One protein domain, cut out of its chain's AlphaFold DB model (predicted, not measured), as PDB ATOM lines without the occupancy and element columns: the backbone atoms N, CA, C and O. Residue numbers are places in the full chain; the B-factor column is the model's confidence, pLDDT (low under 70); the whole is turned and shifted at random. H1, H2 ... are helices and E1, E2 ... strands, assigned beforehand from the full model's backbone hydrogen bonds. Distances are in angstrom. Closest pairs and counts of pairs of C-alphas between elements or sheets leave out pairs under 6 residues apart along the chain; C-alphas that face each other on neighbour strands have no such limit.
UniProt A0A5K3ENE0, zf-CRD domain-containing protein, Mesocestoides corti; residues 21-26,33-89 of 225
ATOM      1  N   PRO A  21     -43.809   6.582  43.323       82.38
ATOM      2  CA  PRO A  21     -43.692   6.882  41.897       82.38
ATOM      3  C   PRO A  21     -42.501   6.193  41.217       82.38
ATOM      4  O   PRO A  21     -42.355   6.276  39.999       82.38
ATOM      5  N   TRP A  22     -41.648   5.492  41.972       80.38
ATOM      6  CA  TRP A  22     -40.572   4.671  41.410       80.38
ATOM      7  C   TRP A  22     -41.016   3.246  41.073       80.38
ATOM      8  O   TRP A  22     -40.391   2.626  40.217       80.38
ATOM      9  N   CYS A  23     -42.087   2.720  41.678       77.88
ATOM     10  CA  CYS A  23     -42.504   1.337  41.424       77.88
ATOM     11  C   CYS A  23     -43.060   1.077  40.019       77.88
ATOM     12  O   CYS A  23     -42.776   0.013  39.482       77.88
ATOM     13  N   PRO A  24     -43.776   2.006  39.358       71.12
ATOM     14  CA  PRO A  24     -44.196   1.800  37.971       71.12
ATOM     15  C   PRO A  24     -43.030   1.698  36.974       71.12
ATOM     16  O   PRO A  24     -43.217   1.215  35.863       71.12
ATOM     17  N   LEU A  25     -41.832   2.159  37.354       61.91
ATOM     18  CA  LEU A  25     -40.640   2.169  36.501       61.91
ATOM     19  C   LEU A  25     -39.801   0.890  36.630       61.91
ATOM     20  O   LEU A  25     -38.831   0.726  35.894       61.91
ATOM     21  N   THR A  26     -40.165  -0.036  37.525       56.06
ATOM     22  CA  THR A  26     -39.406  -1.273  37.768       56.06
ATOM     23  C   THR A  26     -39.670  -2.375  36.739       56.06
ATOM     24  O   THR A  26     -39.410  -3.550  37.001       56.06
ATOM     25  N   PRO A  33     -42.607  -5.009  41.883       64.12
ATOM     26  CA  PRO A  33     -42.784  -3.706  42.515       64.12
ATOM     27  C   PRO A  33     -41.814  -3.591  43.696       64.12
ATOM     28  O   PRO A  33     -41.395  -4.601  44.269       64.12
ATOM     29  N   CYS A  34     -41.438  -2.366  44.062       71.69
ATOM     30  CA  CYS A  34     -40.500  -2.132  45.153       71.69
ATOM     31  C   CYS A  34     -40.980  -2.860  46.424       71.69
ATOM     32  O   CYS A  34     -42.052  -2.564  46.951       71.69
ATOM     33  N   SER A  35     -40.207  -3.835  46.913       77.38
ATOM     34  CA  SER A  35     -40.627  -4.702  48.026       77.38
ATOM     35  C   SER A  35     -40.585  -3.998  49.383       77.38
ATOM     36  O   SER A  35     -41.244  -4.425  50.329       77.38
ATOM     37  N   GLN A  36     -39.807  -2.918  49.484       86.88
ATOM     38  CA  GLN A  36     -39.659  -2.100  50.681       86.88
ATOM     39  C   GLN A  36     -39.506  -0.627  50.312       86.88
ATOM     40  O   GLN A  36     -38.780  -0.272  49.376       86.88
ATOM     41  N   HIS A  37     -40.150   0.224  51.106       89.12
ATOM     42  CA  HIS A  37     -40.185   1.665  50.913       89.12
ATOM     43  C   HIS A  37     -39.639   2.415  52.120       89.12
ATOM     44  O   HIS A  37     -39.655   1.922  53.249       89.12
ATOM     45  N   ARG A  38     -39.197   3.642  51.864       90.62
ATOM     46  CA  ARG A  38     -38.938   4.674  52.865       90.62
ATOM     47  C   ARG A  38     -39.555   5.984  52.406       90.62
ATOM     48  O   ARG A  38     -39.848   6.153  51.227       90.62
ATOM     49  N   THR A  39     -39.734   6.909  53.332       92.19
ATOM     50  CA  THR A  39     -40.182   8.270  53.038       92.19
ATOM     51  C   THR A  39     -38.974   9.177  52.854       92.19
ATOM     52  O   THR A  39     -38.062   9.173  53.684       92.19
ATOM     53  N   CYS A  40     -38.975   9.989  51.800       92.94
ATOM     54  CA  CYS A  40     -37.994  11.053  51.631       92.94
ATOM     55  C   CYS A  40     -38.049  12.014  52.825       92.94
ATOM     56  O   CYS A  40     -39.110  12.547  53.145       92.94
ATOM     57  N   PHE A  41     -36.903  12.303  53.439       93.06
ATOM     58  CA  PHE A  41     -36.848  13.206  54.590       93.06
ATOM     59  C   PHE A  41     -37.290  14.649  54.280       93.06
ATOM     60  O   PHE A  41     -37.770  15.345  55.166       93.06
ATOM     61  N   GLU A  42     -37.130  15.115  53.037       90.44
ATOM     62  CA  GLU A  42     -37.386  16.518  52.669       90.44
ATOM     63  C   GLU A  42     -38.798  16.765  52.115       90.44
ATOM     64  O   GLU A  42     -39.294  17.885  52.229       90.44
ATOM     65  N   CYS A  43     -39.431  15.759  51.497       90.81
ATOM     66  CA  CYS A  43     -40.744  15.904  50.851       90.81
ATOM     67  C   CYS A  43     -41.776  14.835  51.238       90.81
ATOM     68  O   CYS A  43     -42.891  14.879  50.736       90.81
ATOM     69  N   GLY A  44     -41.423  13.854  52.075       89.81
ATOM     70  CA  GLY A  44     -42.335  12.797  52.536       89.81
ATOM     71  C   GLY A  44     -42.648  11.703  51.510       89.81
ATOM     72  O   GLY A  44     -43.105  10.632  51.895       89.81
ATOM     73  N   LEU A  45     -42.348  11.924  50.229       89.75
ATOM     74  CA  LEU A  45     -42.658  10.997  49.141       89.75
ATOM     75  C   LEU A  45     -42.070   9.596  49.379       89.75
ATOM     76  O   LEU A  45     -40.898   9.462  49.751       89.75
ATOM     77  N   LEU A  46     -42.870   8.556  49.123       90.19
ATOM     78  CA  LEU A  46     -42.415   7.169  49.180       90.19
ATOM     79  C   LEU A  46     -41.405   6.875  48.080       90.19
ATOM     80  O   LEU A  46     -41.607   7.231  46.927       90.19
ATOM     81  N   MET A  47     -40.350   6.157  48.430       89.50
ATOM     82  CA  MET A  47     -39.272   5.787  47.524       89.50
ATOM     83  C   MET A  47     -38.676   4.427  47.912       89.50
ATOM     84  O   MET A  47     -38.877   3.981  49.046       89.50
ATOM     85  N   PRO A  48     -37.948   3.744  47.012       89.25
ATOM     86  CA  PRO A  48     -37.322   2.463  47.322       89.25
ATOM     87  C   PRO A  48     -36.347   2.580  48.499       89.25
ATOM     88  O   PRO A  48     -35.546   3.514  48.565       89.25
ATOM     89  N   ALA A  49     -36.396   1.624  49.428       89.25
ATOM     90  CA  ALA A  49     -35.382   1.511  50.477       89.25
ATOM     91  C   ALA A  49     -33.989   1.234  49.860       89.25
ATOM     92  O   ALA A  49     -33.938   0.637  48.786       89.25
ATOM     93  N   PRO A  50     -32.861   1.576  50.521       87.62
ATOM     94  CA  PRO A  50     -31.516   1.461  49.939       87.62
ATOM     95  C   PRO A  50     -31.198   0.115  49.259       87.62
ATOM     96  O   PRO A  50     -30.748   0.097  48.120       87.62
ATOM     97  N   GLY A  51     -31.518  -1.017  49.897       85.44
ATOM     98  CA  GLY A  51     -31.281  -2.342  49.302       85.44
ATOM     99  C   GLY A  51     -32.168  -2.658  48.089       85.44
ATOM    100  O   GLY A  51     -31.778  -3.440  47.230       85.44
ATOM    101  N   VAL A  52     -33.347  -2.037  47.991       84.62
ATOM    102  CA  VAL A  52     -34.223  -2.135  46.810       84.62
ATOM    103  C   VAL A  52     -33.748  -1.173  45.722       84.62
ATOM    104  O   VAL A  52     -33.749  -1.534  44.553       84.62
ATOM    105  N   ALA A  53     -33.300   0.030  46.089       85.44
ATOM    106  CA  ALA A  53     -32.721   0.994  45.157       85.44
ATOM    107  C   ALA A  53     -31.535   0.383  44.392       85.44
ATOM    108  O   ALA A  53     -31.503   0.459  43.167       85.44
ATOM    109  N   GLU A  54     -30.632  -0.312  45.089       85.00
ATOM    110  CA  GLU A  54     -29.507  -1.029  44.474       85.00
ATOM    111  C   GLU A  54     -29.970  -2.101  43.470       85.00
ATOM    112  O   GLU A  54     -29.483  -2.148  42.341       85.00
ATOM    113  N   GLN A  55     -30.971  -2.917  43.829       83.75
ATOM    114  CA  GLN A  55     -31.554  -3.934  42.933       83.75
ATOM    115  C   GLN A  55     -32.182  -3.328  41.670       83.75
ATOM    116  O   GLN A  55     -32.227  -3.970  40.622       83.75
ATOM    117  N   LEU A  56     -32.665  -2.090  41.772       78.44
ATOM    118  CA  LEU A  56     -33.249  -1.321  40.677       78.44
ATOM    119  C   LEU A  56     -32.213  -0.479  39.917       78.44
ATOM    120  O   LEU A  56     -32.599   0.329  39.074       78.44
ATOM    121  N   ASN A  57     -30.916  -0.652  40.199       82.12
ATOM    122  CA  ASN A  57     -29.827   0.138  39.620       82.12
ATOM    123  C   ASN A  57     -30.001   1.660  39.836       82.12
ATOM    124  O   ASN A  57     -29.625   2.488  39.002       82.12
ATOM    125  N   LEU A  58     -30.606   2.035  40.964       85.50
ATOM    126  CA  LEU A  58     -30.704   3.412  41.441       85.50
ATOM    127  C   LEU A  58     -29.516   3.732  42.355       85.50
ATOM    128  O   LEU A  58     -28.828   2.846  42.860       85.50
ATOM    129  N   ARG A  59     -29.265   5.025  42.569       89.25
ATOM    130  CA  ARG A  59     -28.207   5.485  43.480       89.25
ATOM    131  C   ARG A  59     -28.617   5.319  44.946       89.25
ATOM    132  O   ARG A  59     -29.793   5.156  45.249       89.25
ATOM    133  N   ASP A  60     -27.645   5.408  45.851       91.19
ATOM    134  CA  ASP A  60     -27.897   5.456  47.295       91.19
ATOM    135  C   ASP A  60     -28.698   6.729  47.656       91.19
ATOM    136  O   ASP A  60     -28.265   7.837  47.315       91.19
ATOM    137  N   PRO A  61     -29.861   6.612  48.326       92.75
ATOM    138  CA  PRO A  61     -30.627   7.773  48.769       92.75
ATOM    139  C   PRO A  61     -30.011   8.529  49.957       92.75
ATOM    140  O   PRO A  61     -30.506   9.607  50.295       92.75
ATOM    141  N   GLY A  62     -29.002   7.974  50.629       94.38
ATOM    142  CA  GLY A  62     -28.445   8.507  51.866       94.38
ATOM    143  C   GLY A  62     -27.593   9.763  51.663       94.38
ATOM    144  O   GLY A  62     -26.588   9.762  50.953       94.38
ATOM    145  N   CYS A  63     -27.934  10.852  52.355       94.75
ATOM    146  CA  CYS A  63     -27.096  12.052  52.379       94.75
ATOM    147  C   CYS A  63     -25.708  11.751  52.970       94.75
ATOM    148  O   CYS A  63     -25.605  11.212  54.073       94.75
ATOM    149  N   ALA A  64     -24.634  12.185  52.299       94.25
ATOM    150  CA  ALA A  64     -23.258  11.911  52.723       94.25
ATOM    151  C   ALA A  64     -22.937  12.390  54.155       94.25
ATOM    152  O   ALA A  64     -22.126  11.752  54.830       94.25
ATOM    153  N   LEU A  65     -23.612  13.445  54.633       94.38
ATOM    154  CA  LEU A  65     -23.423  14.022  55.968       94.38
ATOM    155  C   LEU A  65     -24.394  13.459  57.014       94.38
ATOM    156  O   LEU A  65     -23.965  12.790  57.948       94.38
ATOM    157  N   CYS A  66     -25.702  13.703  56.873       93.50
ATOM    158  CA  CYS A  66     -26.681  13.339  57.909       93.50
ATOM    159  C   CYS A  66     -27.237  11.914  57.793       93.50
ATOM    160  O   CYS A  66     -28.034  11.513  58.639       93.50
ATOM    161  N   LYS A  67     -26.868  11.175  56.737       93.25
ATOM    162  CA  LYS A  67     -27.325   9.805  56.437       93.25
ATOM    163  C   LYS A  67     -28.839   9.636  56.284       93.25
ATOM    164  O   LYS A  67     -29.319   8.513  56.200       93.25
ATOM    165  N   ARG A  68     -29.602  10.732  56.236       94.19
ATOM    166  CA  ARG A  68     -31.039  10.681  55.962       94.19
ATOM    167  C   ARG A  68     -31.278  10.418  54.484       94.19
ATOM    168  O   ARG A  68     -30.594  10.992  53.635       94.19
ATOM    169  N   ASP A  69     -32.281   9.595  54.225       94.94
ATOM    170  CA  ASP A  69     -32.665   9.174  52.888       94.94
ATOM    171  C   ASP A  69     -33.500  10.274  52.203       94.94
ATOM    172  O   ASP A  69     -34.508  10.739  52.745       94.94
ATOM    173  N   VAL A  70     -33.090  10.709  51.008       94.38
ATOM    174  CA  VAL A  70     -33.812  11.712  50.210       94.38
ATOM    175  C   VAL A  70     -33.931  11.300  48.745       94.38
ATOM    176  O   VAL A  70     -32.988  10.823  48.117       94.38
ATOM    177  N   CYS A  71     -35.101  11.537  48.160       91.81
ATOM    178  CA  CYS A  71     -35.456  10.972  46.861       91.81
ATOM    179  C   CYS A  71     -34.619  11.483  45.689       91.81
ATOM    180  O   CYS A  71     -34.382  10.750  44.736       91.81
ATOM    181  N   CYS A  72     -34.144  12.728  45.738       91.62
ATOM    182  CA  CYS A  72     -33.339  13.269  44.642       91.62
ATOM    183  C   CYS A  72     -31.896  12.754  44.633       91.62
ATOM    184  O   CYS A  72     -31.193  13.005  43.661       91.62
ATOM    185  N   LEU A  73     -31.458  12.024  45.668       92.81
ATOM    186  CA  LEU A  73     -30.186  11.298  45.623       92.81
ATOM    187  C   LEU A  73     -30.298   9.964  44.884       92.81
ATOM    188  O   LEU A  73     -29.302   9.536  44.315       92.81
ATOM    189  N   LEU A  74     -31.501   9.381  44.783       89.81
ATOM    190  CA  LEU A  74     -31.757   8.214  43.925       89.81
ATOM    191  C   LEU A  74     -31.590   8.535  42.436       89.81
ATOM    192  O   LEU A  74     -31.352   7.631  41.635       89.81
ATOM    193  N   ALA A  75     -31.766   9.809  42.070       82.50
ATOM    194  CA  ALA A  75     -31.807  10.239  40.686       82.50
ATOM    195  C   ALA A  75     -30.459  10.032  39.981       82.50
ATOM    196  O   ALA A  75     -29.395  10.345  40.519       82.50
ATOM    197  N   ASN A  76     -30.515   9.551  38.747       80.81
ATOM    198  CA  ASN A  76     -29.381   9.434  37.836       80.81
ATOM    199  C   ASN A  76     -29.788   9.951  36.445       80.81
ATOM    200  O   ASN A  76     -30.893  10.471  36.280       80.81
ATOM    201  N   ASP A  77     -28.889   9.835  35.469       77.38
ATOM    202  CA  ASP A  77     -29.111  10.373  34.122       77.38
ATOM    203  C   ASP A  77     -30.319   9.717  33.423       77.38
ATOM    204  O   ASP A  77     -31.036  10.387  32.683       77.38
ATOM    205  N   ASP A  78     -30.605   8.448  33.731       75.25
ATOM    206  CA  ASP A  78     -31.717   7.682  33.156       75.25
ATOM    207  C   ASP A  78     -33.021   7.807  33.969       75.25
ATOM    208  O   ASP A  78     -34.121   7.586  33.461       75.25
ATOM    209  N   THR A  79     -32.918   8.154  35.254       77.81
ATOM    210  CA  THR A  79     -34.036   8.184  36.203       77.81
ATOM    211  C   THR A  79     -34.021   9.489  36.997       77.81
ATOM    212  O   THR A  79     -33.362   9.568  38.035       77.81
ATOM    213  N   PRO A  80     -34.761  10.528  36.572       82.06
ATOM    214  CA  PRO A  80     -34.812  11.787  37.304       82.06
ATOM    215  C   PRO A  80     -35.587  11.649  38.622       82.06
ATOM    216  O   PRO A  80     -36.405  10.745  38.813       82.06
ATOM    217  N   CYS A  81     -35.352  12.596  39.535       85.88
ATOM    218  CA  CYS A  81     -36.114  12.716  40.778       85.88
ATOM    219  C   CYS A  81     -37.615  12.870  40.464       85.88
ATOM    220  O   CYS A  81     -37.969  13.586  39.533       85.88
ATOM    221  N   ARG A  82     -38.491  12.211  41.232       84.75
ATOM    222  CA  ARG A  82     -39.954  12.213  41.017       84.75
ATOM    223  C   ARG A  82     -40.727  13.070  42.019       84.75
ATOM    224  O   ARG A  82     -41.940  12.951  42.104       84.75
ATOM    225  N   CYS A  83     -40.035  13.895  42.804       85.00
ATOM    226  CA  CYS A  83     -40.709  14.886  43.636       85.00
ATOM    227  C   CYS A  83     -40.902  16.180  42.845       85.00
ATOM    228  O   CYS A  83     -39.963  16.621  42.182       85.00
ATOM    229  N   ASP A  84     -42.050  16.829  43.011       77.50
ATOM    230  CA  ASP A  84     -42.397  18.068  42.297       77.50
ATOM    231  C   ASP A  84     -41.410  19.209  42.557       77.50
ATOM    232  O   ASP A  84     -41.229  20.108  41.741       77.50
ATOM    233  N   GLN A  85     -40.736  19.174  43.709       71.69
ATOM    234  CA  GLN A  85     -39.843  20.247  44.124       71.69
ATOM    235  C   GLN A  85     -38.458  20.175  43.484       71.69
ATOM    236  O   GLN A  85     -37.757  21.180  43.526       71.69
ATOM    237  N   HIS A  86     -38.016  19.006  42.996       74.81
ATOM    238  CA  HIS A  86     -36.672  18.734  42.444       74.81
ATOM    239  C   HIS A  86     -35.471  19.334  43.218       74.81
ATOM    240  O   HIS A  86     -34.365  19.438  42.693       74.81
ATOM    241  N   THR A  87     -35.655  19.699  44.489       82.94
ATOM    242  CA  THR A  87     -34.693  20.467  45.303       82.94
ATOM    243  C   THR A  87     -34.318  19.751  46.596       82.94
ATOM    244  O   THR A  87     -33.577  20.303  47.410       82.94
ATOM    245  N   CYS A  88     -34.782  18.508  46.785       90.00
ATOM    246  CA  CYS A  88     -34.490  17.705  47.976       90.00
ATOM    247  C   CYS A  88     -32.993  17.412  48.140       90.00
ATOM    248  O   CYS A  88     -32.530  17.200  49.259       90.00
ATOM    249  N   ALA A  89     -32.231  17.407  47.040       91.44
ATOM    250  CA  ALA A  89     -30.788  17.241  47.079       91.44
ATOM    251  C   ALA A  89     -30.084  17.924  45.906       91.44
ATOM    252  O   ALA A  89     -30.518  17.806  44.759       91.44
TER     253      ALA A  89
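Overview. This is residues 21 to 26 and 33 to 89 of the 225 residues of the protein "zf-CRD domain-containing protein" of Mesocestoides corti (UniProt A0A5K3ENE0). This is a compact knot of loops with little regular structure: a two-stranded hairpin, E1 and E2, then a short helix, H1, and a long winding stretch without a named element, residues 56 to 89. The printed part has 63 residues, 12 of them in named elements, in the order E1, E2, H1; the class is mixed, the sheet antiparallel. The radius of gyration of the C-alphas is 10.3 A, and the rounded outline spans 27 by 22 by 21 A.

Arrangement. E1, residues 37 to 39, and E2, residues 46 to 48, form a hairpin, antiparallel at 135 degrees. N 38 and O 47 are 2.9 A apart, within hydrogen-bond range. H1, residues 50 to 55, is near E1, with 5 pairs of C-alphas within 10 A. In H1, 1 of 2 O i to N i+4 pairs and 2 of 3 O i to N i+3 pairs are within range.

Along the chain. E1 begins at C-alpha 37 (-40.185, 1.665, 50.913) and measures 6.9 A, E2 7.2 A. H1 measures 8.8 A and ends at C-alpha 55 (-31.554, -3.934, 42.933).

Size, cuts and confidence. The C-alphas farthest apart, Pro 24 and Leu 65, are 30.1 A apart. Residues 27 to 32 are cut out; C-alphas 26 and 33 are 6.3 A apart. The E1 to E2 link is short, E2 to H1 tight. Residues 25, 26 and 33 have pLDDT under 70.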